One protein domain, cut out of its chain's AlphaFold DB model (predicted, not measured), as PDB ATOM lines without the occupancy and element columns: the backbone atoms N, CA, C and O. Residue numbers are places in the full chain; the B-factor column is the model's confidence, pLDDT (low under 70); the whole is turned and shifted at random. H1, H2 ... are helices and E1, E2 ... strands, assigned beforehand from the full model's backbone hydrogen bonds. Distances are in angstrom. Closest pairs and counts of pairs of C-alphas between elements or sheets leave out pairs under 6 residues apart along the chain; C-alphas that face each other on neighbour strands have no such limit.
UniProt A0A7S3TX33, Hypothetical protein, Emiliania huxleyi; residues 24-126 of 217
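AT A GLANCE: This is residues 24 to 126 of the 217 residues of the protein "Hypothetical protein" of Emiliania huxleyi (UniProt A0A7S3TX33). What shape is this? Three separate antiparallel two-stranded ribbons, E1 with E2, E3 with E6 and E4 with E5, make an open body, with H2 between E1 and E2 along the chain and H1 set off to one side on a long link. Residues 24 to 32 of H1 and the tip of the E4 and E5 hairpin, residues 102 to 107, stick out. What is the make-up? The printed part has 103 residues, mixed in class, with two named helices and six named strands in the order H1 E1 H2 E2 E3 E4 E5 E6. It is only just loose, close to compact, with a radius of gyration of the C-alphas of 15.7 A and spans of 42 by 34 by 29 A.

IN THESE COORDINATES: Where are the helices? H1, residues 24 to 40, is 24.5 A long and begins at C-alpha 24, (-17.083, -52.252, -35.883). H2, residues 69 to 76, is 10.4 A long. Where are the strands? E1 is residues 61 to 65, E2 83 to 88, E3 90 to 95, 16.8 A, E4 99 to 103 and E5 106 to 110. E6, residues 120 to 125, is 16.5 A long and ends at C-alpha 125, (-37.837, -61.488, -46.432).

HOW THE PARTS SIT: Which strands pair? Antiparallel E1 and E2 have N 63 and O 86 within hydrogen-bond range at 2.9 A. Antiparallel E3 and E6 have N 93 and O 122 at 2.8 A, and the hairpin E4 and E5 has N 101 and O 108 at 2.9 A. What else meets? The closest C-alphas of E1 and E3, Leu 61 and Cys 90, are 7.1 A apart. E3 and E4 meet only through their link, while H1 and H2 are apart. How are the helix backbones? Each O i to N i+4 pair is within hydrogen-bond range in H2, and 12 of 13 in H1.

THE WHOLE: How large is it? The two C-alphas farthest apart, of Leu 79 and Ala 115, are 42.9 A apart. Is it continuous? The printed part has no cut, and the link from H1 to E1, 20 residues, is long. Where is confidence low? pLDDT is under 70 at residues 24 to 50 and 113 to 118.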
ATOM      1  N   ALA A  24     -16.497 -53.497 -36.372       33.78
ATOM      2  CA  ALA A  24     -17.083 -52.252 -35.883       33.78
ATOM      3  C   ALA A  24     -16.336 -51.019 -36.415       33.78
ATOM      4  O   ALA A  24     -16.962 -49.996 -36.697       33.78
ATOM      5  N   ALA A  25     -15.011 -51.107 -36.567       33.62
ATOM      6  CA  ALA A  25     -14.185 -50.000 -37.040       33.62
ATOM      7  C   ALA A  25     -14.263 -49.804 -38.560       33.62
ATOM      8  O   ALA A  25     -14.204 -48.663 -39.021       33.62
ATOM      9  N   GLU A  26     -14.407 -50.883 -39.329       33.06
ATOM     10  CA  GLU A  26     -14.528 -50.822 -40.790       33.06
ATOM     11  C   GLU A  26     -15.961 -50.464 -41.216       33.06
ATOM     12  O   GLU A  26     -16.164 -49.607 -42.078       33.06
ATOM     13  N   GLY A  27     -16.961 -50.998 -40.503       35.41
ATOM     14  CA  GLY A  27     -18.362 -50.618 -40.663       35.41
ATOM     15  C   GLY A  27     -18.599 -49.140 -40.348       35.41
ATOM     16  O   GLY A  27     -19.076 -48.407 -41.208       35.41
ATOM     17  N   ALA A  28     -18.221 -48.658 -39.158       36.38
ATOM     18  CA  ALA A  28     -18.504 -47.277 -38.741       36.38
ATOM     19  C   ALA A  28     -17.930 -46.218 -39.702       36.38
ATOM     20  O   ALA A  28     -18.612 -45.244 -40.015       36.38
ATOM     21  N   ARG A  29     -16.726 -46.450 -40.248       31.69
ATOM     22  CA  ARG A  29     -16.108 -45.556 -41.244       31.69
ATOM     23  C   ARG A  29     -16.884 -45.530 -42.563       31.69
ATOM     24  O   ARG A  29     -17.010 -44.466 -43.159       31.69
ATOM     25  N   GLY A  30     -17.435 -46.665 -42.997       32.25
ATOM     26  CA  GLY A  30     -18.271 -46.737 -44.201       32.25
ATOM     27  C   GLY A  30     -19.608 -46.001 -44.055       32.25
ATOM     28  O   GLY A  30     -20.075 -45.369 -45.004       32.25
ATOM     29  N   TRP A  31     -20.202 -46.025 -42.858       37.28
ATOM     30  CA  TRP A  31     -21.476 -45.353 -42.575       37.28
ATOM     31  C   TRP A  31     -21.336 -43.835 -42.398       37.28
ATOM     32  O   TRP A  31     -22.218 -43.105 -42.848       37.28
ATOM     33  N   ASP A  32     -20.243 -43.347 -41.799       34.62
ATOM     34  CA  ASP A  32     -19.991 -41.903 -41.666       34.62
ATOM     35  C   ASP A  32     -19.755 -41.243 -43.036       34.62
ATOM     36  O   ASP A  32     -20.332 -40.189 -43.320       34.62
ATOM     37  N   VAL A  33     -19.027 -41.921 -43.935       41.62
ATOM     38  CA  VAL A  33     -18.842 -41.484 -45.331       41.62
ATOM     39  C   VAL A  33     -20.178 -41.470 -46.076       41.62
ATOM     40  O   VAL A  33     -20.522 -40.468 -46.694       41.62
ATOM     41  N   ALA A  34     -20.992 -42.525 -45.962       39.94
ATOM     42  CA  ALA A  34     -22.302 -42.580 -46.617       39.94
ATOM     43  C   ALA A  34     -23.252 -41.455 -46.162       39.94
ATOM     44  O   ALA A  34     -24.088 -40.996 -46.939       39.94
ATOM     45  N   ARG A  35     -23.119 -40.988 -44.918       37.56
ATOM     46  CA  ARG A  35     -23.954 -39.937 -44.323       37.56
ATOM     47  C   ARG A  35     -23.582 -38.536 -44.820       37.56
ATOM     48  O   ARG A  35     -24.479 -37.741 -45.104       37.56
ATOM     49  N   GLU A  36     -22.287 -38.245 -44.963       34.09
ATOM     50  CA  GLU A  36     -21.793 -37.000 -45.576       34.09
ATOM     51  C   GLU A  36     -22.092 -36.946 -47.079       34.09
ATOM     52  O   GLU A  36     -22.523 -35.916 -47.601       34.09
ATOM     53  N   GLU A  37     -21.932 -38.075 -47.758       38.31
ATOM     54  CA  GLU A  37     -22.155 -38.232 -49.194       38.31
ATOM     55  C   GLU A  37     -23.661 -38.129 -49.533       38.31
ATOM     56  O   GLU A  37     -24.056 -37.344 -50.405       38.31
ATOM     57  N   PHE A  38     -24.543 -38.765 -48.746       40.16
ATOM     58  CA  PHE A  38     -26.002 -38.618 -48.874       40.16
ATOM     59  C   PHE A  38     -26.467 -37.167 -48.650       40.16
ATOM     60  O   PHE A  38     -27.323 -36.672 -49.389       40.16
ATOM     61  N   GLY A  39     -25.864 -36.456 -47.689       38.03
ATOM     62  CA  GLY A  39     -26.110 -35.029 -47.444       38.03
ATOM     63  C   GLY A  39     -25.606 -34.107 -48.563       38.03
ATOM     64  O   GLY A  39     -26.205 -33.061 -48.811       38.03
ATOM     65  N   ARG A  40     -24.552 -34.507 -49.286       40.47
ATOM     66  CA  ARG A  40     -24.008 -33.792 -50.458       40.47
ATOM     67  C   ARG A  40     -24.582 -34.266 -51.799       40.47
ATOM     68  O   ARG A  40     -24.217 -33.728 -52.841       40.47
ATOM     69  N   GLY A  41     -25.503 -35.232 -51.793       37.38
ATOM     70  CA  GLY A  41     -26.161 -35.746 -52.995       37.38
ATOM     71  C   GLY A  41     -25.281 -36.615 -53.895       37.38
ATOM     72  O   GLY A  41     -25.638 -36.807 -55.059       37.38
ATOM     73  N   ARG A  42     -24.168 -37.140 -53.385       38.53
ATOM     74  CA  ARG A  42     -23.293 -38.083 -54.086       38.53
ATOM     75  C   ARG A  42     -23.410 -39.414 -53.343       38.53
ATOM     76  O   ARG A  42     -23.298 -39.445 -52.135       38.53
ATOM     77  N   LEU A  43     -23.757 -40.505 -54.014       48.12
ATOM     78  CA  LEU A  43     -23.516 -41.837 -53.447       48.12
ATOM     79  C   LEU A  43     -22.105 -42.240 -53.889       48.12
ATOM     80  O   LEU A  43     -21.709 -41.841 -54.988       48.12
ATOM     81  N   PRO A  44     -21.340 -42.993 -53.079       44.19
ATOM     82  CA  PRO A  44     -20.067 -43.527 -53.536       44.19
ATOM     83  C   PRO A  44     -20.302 -44.298 -54.840       44.19
ATOM     84  O   PRO A  44     -21.105 -45.232 -54.871       44.19
ATOM     85  N   GLU A  45     -19.629 -43.887 -55.919       44.06
ATOM     86  CA  GLU A  45     -19.571 -44.627 -57.185       44.06
ATOM     87  C   GLU A  45     -18.746 -45.901 -56.968       44.06
ATOM     88  O   GLU A  45     -17.640 -46.070 -57.476       44.06
ATOM     89  N   HIS A  46     -19.266 -46.825 -56.166       45.50
ATOM     90  CA  HIS A  46     -18.870 -48.211 -56.293       45.50
ATOM     91  C   HIS A  46     -19.473 -48.682 -57.611       45.50
ATOM     92  O   HIS A  46     -20.696 -48.625 -57.769       45.50
ATOM     93  N   ALA A  47     -18.614 -49.084 -58.555       40.81
ATOM     94  CA  ALA A  47     -19.020 -49.711 -59.807       40.81
ATOM     95  C   ALA A  47     -20.157 -50.684 -59.503       40.81
ATOM     96  O   ALA A  47     -19.982 -51.656 -58.761       40.81
ATOM     97  N   SER A  48     -21.353 -50.330 -59.960       47.50
ATOM     98  CA  SER A  48     -22.550 -51.046 -59.570       47.50
ATOM     99  C   SER A  48     -22.417 -52.460 -60.118       47.50
ATOM    100  O   SER A  48     -22.108 -52.599 -61.305       47.50
ATOM    101  N   PRO A  49     -22.597 -53.519 -59.307       53.34
ATOM    102  CA  PRO A  49     -22.694 -54.851 -59.881       53.34
ATOM    103  C   PRO A  49     -23.789 -54.822 -60.958       53.34
ATOM    104  O   PRO A  49     -24.761 -54.077 -60.796       53.34
ATOM    105  N   PRO A  50     -23.645 -55.576 -62.062       66.00
ATOM    106  CA  PRO A  50     -24.683 -55.637 -63.078       66.00
ATOM    107  C   PRO A  50     -25.952 -56.157 -62.408       66.00
ATOM    108  O   PRO A  50     -26.045 -57.331 -62.050       66.00
ATOM    109  N   TRP A  51     -26.898 -55.259 -62.152       80.31
ATOM    110  CA  TRP A  51     -28.143 -55.637 -61.516       80.31
ATOM    111  C   TRP A  51     -28.948 -56.493 -62.488       80.31
ATOM    112  O   TRP A  51     -29.026 -56.166 -63.675       80.31
ATOM    113  N   ALA A  52     -29.583 -57.555 -61.994       82.50
ATOM    114  CA  ALA A  52     -30.503 -58.302 -62.833       82.50
ATOM    115  C   ALA A  52     -31.725 -57.434 -63.175       82.50
ATOM    116  O   ALA A  52     -32.074 -56.484 -62.457       82.50
ATOM    117  N   GLU A  53     -32.363 -57.744 -64.300       85.81
ATOM    118  CA  GLU A  53     -33.636 -57.131 -64.656       85.81
ATOM    119  C   GLU A  53     -34.660 -57.422 -63.543       85.81
ATOM    120  O   GLU A  53     -34.768 -58.580 -63.132       85.81
ATOM    121  N   PRO A  54     -35.359 -56.401 -63.004       82.75
ATOM    122  CA  PRO A  54     -36.335 -56.609 -61.941       82.75
ATOM    123  C   PRO A  54     -37.403 -57.617 -62.364       82.75
ATOM    124  O   PRO A  54     -38.068 -57.434 -63.384       82.75
ATOM    125  N   SER A  55     -37.604 -58.660 -61.563       81.50
ATOM    126  CA  SER A  55     -38.620 -59.677 -61.816       81.50
ATOM    127  C   SER A  55     -39.410 -59.957 -60.546       81.50
ATOM    128  O   SER A  55     -38.863 -60.024 -59.457       81.50
ATOM    129  N   MET A  56     -40.721 -60.164 -60.668       80.38
ATOM    130  CA  MET A  56     -41.525 -60.619 -59.523       80.38
ATOM    131  C   MET A  56     -41.330 -62.116 -59.232       80.38
ATOM    132  O   MET A  56     -41.747 -62.599 -58.183       80.38
ATOM    133  N   ALA A  57     -40.724 -62.858 -60.164       79.88
ATOM    134  CA  ALA A  57     -40.599 -64.313 -60.110       79.88
ATOM    135  C   ALA A  57     -39.197 -64.800 -59.703       79.88
ATOM    136  O   ALA A  57     -38.994 -66.004 -59.571       79.88
ATOM    137  N   ASP A  58     -38.230 -63.898 -59.517       81.19
ATOM    138  CA  ASP A  58     -36.843 -64.253 -59.184       81.19
ATOM    139  C   ASP A  58     -36.614 -64.493 -57.678       81.19
ATOM    140  O   ASP A  58     -35.583 -65.035 -57.279       81.19
ATOM    141  N   GLY A  59     -37.582 -64.126 -56.834       82.50
ATOM    142  CA  GLY A  59     -37.465 -64.251 -55.384       82.50
ATOM    143  C   GLY A  59     -36.478 -63.259 -54.760       82.50
ATOM    144  O   GLY A  59     -35.995 -63.508 -53.649       82.50
ATOM    145  N   LEU A  60     -36.180 -62.154 -55.445       88.00
ATOM    146  CA  LEU A  60     -35.298 -61.093 -54.974       88.00
ATOM    147  C   LEU A  60     -36.098 -59.835 -54.608       88.00
ATOM    148  O   LEU A  60     -37.117 -59.492 -55.198       88.00
ATOM    149  N   LEU A  61     -35.633 -59.147 -53.570       89.31
ATOM    150  CA  LEU A  61     -36.109 -57.837 -53.152       89.31
ATOM    151  C   LEU A  61     -35.332 -56.762 -53.899       89.31
ATOM    152  O   LEU A  61     -34.101 -56.736 -53.855       89.31
ATOM    153  N   GLU A  62     -36.075 -55.828 -54.480       90.00
ATOM    154  CA  GLU A  62     -35.537 -54.607 -55.063       90.00
ATOM    155  C   GLU A  62     -35.490 -53.490 -54.027       90.00
ATOM    156  O   GLU A  62     -36.525 -53.015 -53.552       90.00
ATOM    157  N   VAL A  63     -34.282 -53.058 -53.671       91.81
ATOM    158  CA  VAL A  63     -34.066 -51.996 -52.687       91.81
ATOM    159  C   VAL A  63     -33.689 -50.725 -53.426       91.81
ATOM    160  O   VAL A  63     -32.642 -50.656 -54.068       91.81
ATOM    161  N   VAL A  64     -34.539 -49.705 -53.327       91.38
ATOM    162  CA  VAL A  64     -34.358 -48.427 -54.018       91.38
ATOM    163  C   VAL A  64     -34.460 -47.247 -53.054       91.38
ATOM    164  O   VAL A  64     -35.246 -47.259 -52.107       91.38
ATOM    165  N   ALA A  65     -33.669 -46.212 -53.314       90.69
ATOM    166  CA  ALA A  65     -33.742 -44.915 -52.665       90.69
ATOM    167  C   ALA A  65     -34.487 -43.917 -53.548       90.69
ATOM    168  O   ALA A  65     -34.318 -43.866 -54.769       90.69
ATOM    169  N   VAL A  66     -35.259 -43.057 -52.900       90.12
ATOM    170  CA  VAL A  66     -35.971 -41.955 -53.539       90.12
ATOM    171  C   VAL A  66     -35.756 -40.721 -52.670       90.12
ATOM    172  O   VAL A  66     -35.962 -40.760 -51.458       90.12
ATOM    173  N   ARG A  67     -35.308 -39.628 -53.283       87.44
ATOM    174  CA  ARG A  67     -34.781 -38.443 -52.588       87.44
ATOM    175  C   ARG A  67     -35.857 -37.439 -52.168       87.44
ATOM    176  O   ARG A  67     -35.540 -36.459 -51.506       87.44
ATOM    177  N   GLY A  68     -37.117 -37.659 -52.542       87.44
ATOM    178  CA  GLY A  68     -38.227 -36.791 -52.152       87.44
ATOM    179  C   GLY A  68     -39.559 -37.148 -52.808       87.44
ATOM    180  O   GLY A  68     -39.637 -38.035 -53.658       87.44
ATOM    181  N   VAL A  69     -40.609 -36.413 -52.428       89.75
ATOM    182  CA  VAL A  69     -41.996 -36.655 -52.873       89.75
ATOM    183  C   VAL A  69     -42.196 -36.469 -54.379       89.75
ATOM    184  O   VAL A  69     -42.940 -37.232 -54.985       89.75
ATOM    185  N   LEU A  70     -41.492 -35.519 -55.006       89.38
ATOM    186  CA  LEU A  70     -41.568 -35.311 -56.455       89.38
ATOM    187  C   LEU A  70     -40.982 -36.505 -57.219       89.38
ATOM    188  O   LEU A  70     -41.616 -37.013 -58.137       89.38
ATOM    189  N   GLN A  71     -39.802 -36.988 -56.814       86.31
ATOM    190  CA  GLN A  71     -39.193 -38.169 -57.432       86.31
ATOM    191  C   GLN A  71     -40.068 -39.411 -57.213       86.31
ATOM    192  O   GLN A  71     -40.226 -40.202 -58.134       86.31
ATOM    193  N   LEU A  72     -40.685 -39.559 -56.033       87.25
ATOM    194  CA  LEU A  72     -41.649 -40.630 -55.770       87.25
ATOM    195  C   LEU A  72     -42.849 -40.553 -56.732       87.25
ATOM    196  O   LEU A  72     -43.194 -41.564 -57.338       87.25
ATOM    197  N   GLY A  73     -43.469 -39.378 -56.885       87.00
ATOM    198  CA  GLY A  73     -44.635 -39.189 -57.756       87.00
ATOM    199  C   GLY A  73     -44.316 -39.427 -59.232       87.00
ATOM    200  O   GLY A  73     -45.043 -40.133 -59.925       87.00
ATOM    201  N   LEU A  74     -43.175 -38.926 -59.707       84.94
ATOM    202  CA  LEU A  74     -42.704 -39.195 -61.065       84.94
ATOM    203  C   LEU A  74     -42.368 -40.682 -61.271       84.94
ATOM    204  O   LEU A  74     -42.648 -41.224 -62.338       84.94
ATOM    205  N   ALA A  75     -41.815 -41.359 -60.259       82.12
ATOM    206  CA  ALA A  75     -41.521 -42.789 -60.326       82.12
ATOM    207  C   ALA A  75     -42.798 -43.640 -60.343       82.12
ATOM    208  O   ALA A  75     -42.859 -44.634 -61.060       82.12
ATOM    209  N   GLN A  76     -43.851 -43.225 -59.630       83.38
ATOM    210  CA  GLN A  76     -45.181 -43.846 -59.725       83.38
ATOM    211  C   GLN A  76     -45.764 -43.757 -61.142       83.38
ATOM    212  O   GLN A  76     -46.446 -44.679 -61.579       83.38
ATOM    213  N   MET A  77     -45.471 -42.674 -61.864       84.88
ATOM    214  CA  MET A  77     -45.876 -42.473 -63.260       84.88
ATOM    215  C   MET A  77     -44.892 -43.084 -64.271       84.88
ATOM    216  O   MET A  77     -45.083 -42.922 -65.471       84.88
ATOM    217  N   SER A  78     -43.835 -43.768 -63.812       83.00
ATOM    218  CA  SER A  78     -42.749 -44.303 -64.654       83.00
ATOM    219  C   SER A  78     -41.998 -43.245 -65.485       83.00
ATOM    220  O   SER A  78     -41.393 -43.564 -66.504       83.00
ATOM    221  N   LEU A  79     -42.011 -41.978 -65.052       76.50
ATOM    222  CA  LEU A  79     -41.327 -40.858 -65.718       76.50
ATOM    223  C   LEU A  79     -39.894 -40.643 -65.210       76.50
ATOM    224  O   LEU A  79     -39.094 -39.970 -65.854       76.50
ATOM    225  N   THR A  80     -39.564 -41.184 -64.035       82.75
ATOM    226  CA  THR A  80     -38.210 -41.143 -63.473       82.75
ATOM    227  C   THR A  80     -37.908 -42.420 -62.697       82.75
ATOM    228  O   THR A  80     -38.811 -43.068 -62.171       82.75
ATOM    229  N   GLY A  81     -36.629 -42.778 -62.615       80.62
ATOM    230  CA  GLY A  81     -36.165 -43.929 -61.850       80.62
ATOM    231  C   GLY A  81     -35.890 -43.588 -60.386       80.62
ATOM    232  O   GLY A  81     -35.486 -42.475 -60.035       80.62
ATOM    233  N   ALA A  82     -36.064 -44.581 -59.519       84.88
ATOM    234  CA  ALA A  82     -35.474 -44.569 -58.188       84.88
ATOM    235  C   ALA A  82     -34.004 -45.019 -58.266       84.88
ATOM    236  O   ALA A  82     -33.612 -45.750 -59.177       84.88
ATOM    237  N   THR A  83     -33.177 -44.595 -57.315       87.31
ATOM    238  CA  THR A  83     -31.769 -45.004 -57.270       87.31
ATOM    239  C   THR A  83     -31.673 -46.399 -56.662       87.31
ATOM    240  O   THR A  83     -32.022 -46.582 -55.498       87.31
ATOM    241  N   ARG A  84     -31.217 -47.397 -57.423       87.81
ATOM    242  CA  ARG A  84     -31.085 -48.776 -56.926       87.81
ATOM    243  C   ARG A  84     -29.953 -48.864 -55.902       87.81
ATOM    244  O   ARG A  84     -28.838 -48.437 -56.176       87.81
ATOM    245  N   LEU A  85     -30.262 -49.397 -54.723       89.81
ATOM    246  CA  LEU A  85     -29.317 -49.586 -53.621       89.81
ATOM    247  C   LEU A  85     -28.819 -51.029 -53.551       89.81
ATOM    248  O   LEU A  85     -27.630 -51.257 -53.351       89.81
ATOM    249  N   ALA A  86     -29.723 -52.001 -53.693       90.38
ATOM    250  CA  ALA A  86     -29.394 -53.418 -53.595       90.38
ATOM    251  C   ALA A  86     -30.465 -54.298 -54.253       90.38
ATOM    252  O   ALA A  86     -31.618 -53.894 -54.392       90.38
ATOM    253  N   GLN A  87     -30.071 -55.527 -54.588       90.56
ATOM    254  CA  GLN A  87     -30.955 -56.623 -54.970       90.56
ATOM    255  C   GLN A  87     -30.602 -57.827 -54.084       90.56
ATOM    256  O   GLN A  87     -29.441 -58.237 -54.047       90.56
ATOM    257  N   CYS A  88     -31.543 -58.339 -53.286       89.44
ATOM    258  CA  CYS A  88     -31.221 -59.347 -52.261       89.44
ATOM    259  C   CYS A  88     -32.424 -60.205 -51.851       89.44
ATOM    260  O   CYS A  88     -33.558 -59.768 -51.932       89.44
ATOM    261  N   SER A  89     -32.207 -61.416 -51.335       89.12
ATOM    262  CA  SER A  89     -33.297 -62.271 -50.821       89.12
ATOM    263  C   SER A  89     -33.755 -61.907 -49.399       89.12
ATOM    264  O   SER A  89     -34.799 -62.362 -48.922       89.12
ATOM    265  N   CYS A  90     -32.960 -61.104 -48.689       89.25
ATOM    266  CA  CYS A  90     -33.193 -60.696 -47.311       89.25
ATOM    267  C   CYS A  90     -32.574 -59.321 -47.067       89.25
ATOM    268  O   CYS A  90     -31.377 -59.140 -47.278       89.25
ATOM    269  N   LEU A  91     -33.372 -58.394 -46.543       93.31
ATOM    270  CA  LEU A  91     -32.944 -57.048 -46.178       93.31
ATOM    271  C   LEU A  91     -33.070 -56.858 -44.665       93.31
ATOM    272  O   LEU A  91     -34.087 -57.225 -44.077       93.31
ATOM    273  N   SER A  92     -32.058 -56.261 -44.040       91.50
ATOM    274  CA  SER A  92     -32.093 -55.860 -42.633       91.50
ATOM    275  C   SER A  92     -31.846 -54.358 -42.522       91.50
ATOM    276  O   SER A  92     -30.856 -53.856 -43.047       91.50
ATOM    277  N   ILE A  93     -32.761 -53.642 -41.870       90.25
ATOM    278  CA  ILE A  93     -32.689 -52.198 -41.640       90.25
ATOM    279  C   ILE A  93     -32.625 -51.972 -40.133       90.25
ATOM    280  O   ILE A  93     -33.564 -52.317 -39.415       90.25
ATOM    281  N   SER A  94     -31.539 -51.369 -39.651       89.25
ATOM    282  CA  SER A  94     -31.387 -50.984 -38.248       89.25
ATOM    283  C   SER A  94     -31.622 -49.487 -38.060       89.25
ATOM    284  O   SER A  94     -30.985 -48.679 -38.737       89.25
ATOM    285  N   SER A  95     -32.475 -49.108 -37.110       84.94
ATOM    286  CA  SER A  95     -32.711 -47.710 -36.739       84.94
ATOM    287  C   SER A  95     -32.705 -47.537 -35.225       84.94
ATOM    288  O   SER A  95     -33.298 -48.322 -34.490       84.94
ATOM    289  N   THR A  96     -32.058 -46.478 -34.748       84.81
ATOM    290  CA  THR A  96     -32.117 -46.038 -33.342       84.81
ATOM    291  C   THR A  96     -33.203 -44.990 -33.105       84.81
ATOM    292  O   THR A  96     -33.424 -44.582 -31.969       84.81
ATOM    293  N   VAL A  97     -33.869 -44.532 -34.168       85.00
ATOM    294  CA  VAL A  97     -34.942 -43.533 -34.124       85.00
ATOM    295  C   VAL A  97     -36.257 -44.134 -34.620       85.00
ATOM    296  O   VAL A  97     -36.225 -45.108 -35.383       85.00
ATOM    297  N   PRO A  98     -37.414 -43.573 -34.219       86.19
ATOM    298  CA  PRO A  98     -38.695 -43.990 -34.766       86.19
ATOM    299  C   PRO A  98     -38.710 -43.875 -36.294       86.19
ATOM    300  O   PRO A  98     -38.282 -42.857 -36.839       86.19
ATOM    301  N   LEU A  99     -39.200 -44.910 -36.974       88.31
ATOM    302  CA  LEU A  99     -39.233 -44.988 -38.431       88.31
ATOM    303  C   LEU A  99     -40.686 -45.152 -38.907       88.31
ATOM    304  O   LEU A  99     -41.312 -46.164 -38.571       88.31
ATOM    305  N   PRO A 100     -41.239 -44.197 -39.678       90.31
ATOM    306  CA  PRO A 100     -42.510 -44.408 -40.355       90.31
ATOM    307  C   PRO A 100     -42.311 -45.429 -41.478       90.31
ATOM    308  O   PRO A 100     -41.390 -45.309 -42.289       90.31
ATOM    309  N   VAL A 101     -43.169 -46.439 -41.526       91.19
ATOM    310  CA  VAL A 101     -43.169 -47.462 -42.575       91.19
ATOM    311  C   VAL A 101     -44.583 -47.639 -43.108       91.19
ATOM    312  O   VAL A 101     -45.556 -47.389 -42.405       91.19
ATOM    313  N   GLN A 102     -44.702 -48.073 -44.355       89.81
ATOM    314  CA  GLN A 102     -45.982 -48.412 -44.961       89.81
ATOM    315  C   GLN A 102     -45.867 -49.816 -45.544       89.81
ATOM    316  O   GLN A 102     -44.935 -50.088 -46.303       89.81
ATOM    317  N   VAL A 103     -46.786 -50.702 -45.172       89.56
ATOM    318  CA  VAL A 103     -46.823 -52.096 -45.637       89.56
ATOM    319  C   VAL A 103     -48.211 -52.352 -46.200       89.56
ATOM    320  O   VAL A 103     -49.196 -52.079 -45.529       89.56
ATOM    321  N   ASP A 104     -48.288 -52.811 -47.447       86.00
ATOM    322  CA  ASP A 104     -49.545 -53.130 -48.145       86.00
ATOM    323  C   ASP A 104     -50.602 -52.008 -48.141       86.00
ATOM    324  O   ASP A 104     -51.798 -52.251 -48.247       86.00
ATOM    325  N   GLY A 105     -50.150 -50.753 -48.061       87.25
ATOM    326  CA  GLY A 105     -51.011 -49.569 -47.996       87.25
ATOM    327  C   GLY A 105     -51.233 -49.045 -46.579       87.25
ATOM    328  O   GLY A 105     -51.485 -47.851 -46.424       87.25
ATOM    329  N   GLU A 106     -51.018 -49.871 -45.561       90.62
ATOM    330  CA  GLU A 106     -51.244 -49.527 -44.161       90.62
ATOM    331  C   GLU A 106     -50.028 -48.816 -43.540       90.62
ATOM    332  O   GLU A 106     -48.890 -49.284 -43.689       90.62
ATOM    333  N   PRO A 107     -50.225 -47.675 -42.856       92.38
ATOM    334  CA  PRO A 107     -49.154 -46.959 -42.177       92.38
ATOM    335  C   PRO A 107     -48.844 -47.571 -40.803       92.38
ATOM    336  O   PRO A 107     -49.736 -47.854 -40.006       92.38
ATOM    337  N   PHE A 108     -47.558 -47.683 -40.479       88.69
ATOM    338  CA  PHE A 108     -47.070 -48.127 -39.175       88.69
ATOM    339  C   PHE A 108     -45.924 -47.241 -38.688       88.69
ATOM    340  O   PHE A 108     -45.156 -46.679 -39.472       88.69
ATOM    341  N   GLN A 109     -45.768 -47.159 -37.370       89.50
ATOM    342  CA  GLN A 109     -44.645 -46.476 -36.739       89.50
ATOM    343  C   GLN A 109     -43.813 -47.488 -35.956       89.50
ATOM    344  O   GLN A 109     -44.261 -48.045 -34.955       89.50
ATOM    345  N   LEU A 110     -42.590 -47.726 -36.419       86.19
ATOM    346  CA  LEU A 110     -41.632 -48.588 -35.738       86.19
ATOM    347  C   LEU A 110     -40.882 -47.757 -34.693       86.19
ATOM    348  O   LEU A 110     -40.300 -46.731 -35.041       86.19
ATOM    349  N   GLN A 111     -40.894 -48.172 -33.424       82.50
ATOM    350  CA  GLN A 111     -40.253 -47.448 -32.322       82.50
ATOM    351  C   GLN A 111     -39.375 -48.393 -31.480       82.50
ATOM    352  O   GLN A 111     -39.789 -49.522 -31.212       82.50
ATOM    353  N   PRO A 112     -38.166 -47.972 -31.054       75.25
ATOM    354  CA  PRO A 112     -37.325 -48.775 -30.166       75.25
ATOM    355  C   PRO A 112     -38.026 -49.070 -28.831       75.25
ATOM    356  O   PRO A 112     -38.483 -48.162 -28.143       75.25
ATOM    357  N   VAL A 113     -38.098 -50.357 -28.475       65.00
ATOM    358  CA  VAL A 113     -38.871 -50.867 -27.324       65.00
ATOM    359  C   VAL A 113     -38.078 -50.806 -26.008       65.00
ATOM    360  O   VAL A 113     -38.662 -50.650 -24.941       65.00
ATOM    361  N   PHE A 114     -36.746 -50.896 -26.066       60.28
ATOM    362  CA  PHE A 114     -35.871 -50.921 -24.890       60.28
ATOM    363  C   PHE A 114     -34.806 -49.830 -24.974       60.28
ATOM    364  O   PHE A 114     -33.850 -49.960 -25.729       60.28
ATOM    365  N   ALA A 115     -34.960 -48.795 -24.143       57.78
ATOM    366  CA  ALA A 115     -34.041 -47.668 -23.968       57.78
ATOM    367  C   ALA A 115     -33.742 -46.838 -25.246       57.78
ATOM    368  O   ALA A 115     -33.653 -47.359 -26.355       57.78
ATOM    369  N   PRO A 116     -33.475 -45.526 -25.117       60.06
ATOM    370  CA  PRO A 116     -33.192 -44.633 -26.253       60.06
ATOM    371  C   PRO A 116     -31.898 -44.951 -27.039       60.06
ATOM    372  O   PRO A 116     -31.492 -44.165 -27.890       60.06
ATOM    373  N   ARG A 117     -31.218 -46.072 -26.753       62.22
ATOM    374  CA  ARG A 117     -29.946 -46.470 -27.374       62.22
ATOM    375  C   ARG A 117     -29.926 -47.877 -27.979       62.22
ATOM    376  O   ARG A 117     -28.929 -48.201 -28.621       62.22
ATOM    377  N   SER A 118     -30.964 -48.704 -27.817       68.69
ATOM    378  CA  SER A 118     -30.979 -50.009 -28.492       68.69
ATOM    379  C   SER A 118     -31.469 -49.848 -29.934       68.69
ATOM    380  O   SER A 118     -32.578 -49.346 -30.133       68.69
ATOM    381  N   PRO A 119     -30.694 -50.269 -30.950       77.06
ATOM    382  CA  PRO A 119     -31.155 -50.240 -32.330       77.06
ATOM    383  C   PRO A 119     -32.301 -51.239 -32.522       77.06
ATOM    384  O   PRO A 119     -32.200 -52.413 -32.161       77.06
ATOM    385  N   MET A 120     -33.396 -50.776 -33.112       82.94
ATOM    386  CA  MET A 120     -34.457 -51.631 -33.624       82.94
ATOM    387  C   MET A 120     -34.046 -52.173 -34.990       82.94
ATOM    388  O   MET A 120     -33.532 -51.424 -35.815       82.94
ATOM    389  N   THR A 121     -34.309 -53.455 -35.244       85.75
ATOM    390  CA  THR A 121     -33.971 -54.106 -36.516       85.75
ATOM    391  C   THR A 121     -35.230 -54.606 -37.220       85.75
ATOM    392  O   THR A 121     -35.931 -55.473 -36.702       85.75
ATOM    393  N   LEU A 122     -35.506 -54.078 -38.414       88.12
ATOM    394  CA  LEU A 122     -36.543 -54.547 -39.331       88.12
ATOM    395  C   LEU A 122     -35.917 -55.526 -40.327       88.12
ATOM    396  O   LEU A 122     -34.995 -55.164 -41.050       88.12
ATOM    397  N   THR A 123     -36.432 -56.753 -40.389       90.06
ATOM    398  CA  THR A 123     -35.979 -57.756 -41.361       90.06
ATOM    399  C   THR A 123     -37.080 -58.037 -42.377       90.06
ATOM    400  O   THR A 123     -38.156 -58.504 -42.007       90.06
ATOM    401  N   VAL A 124     -36.797 -57.788 -43.653       90.56
ATOM    402  CA  VAL A 124     -37.706 -58.023 -44.782       90.56
ATOM    403  C   VAL A 124     -37.222 -59.245 -45.555       90.56
ATOM    404  O   VAL A 124     -36.063 -59.319 -45.962       90.56
ATOM    405  N   ARG A 125     -38.108 -60.228 -45.730       89.44
ATOM    406  CA  ARG A 125     -37.837 -61.488 -46.432       89.44
ATOM    407  C   ARG A 125     -39.079 -61.951 -47.174       89.44
ATOM    408  O   ARG A 125     -40.180 -61.874 -46.632       89.44
ATOM    409  N   LEU A 126     -38.882 -62.524 -48.354       82.88
ATOM    410  CA  LEU A 126     -39.935 -63.203 -49.104       82.88
ATOM    411  C   LEU A 126     -40.159 -64.588 -48.479       82.88
ATOM    412  O   LEU A 126     -39.253 -65.417 -48.482       82.88
TER     413      LEU A 126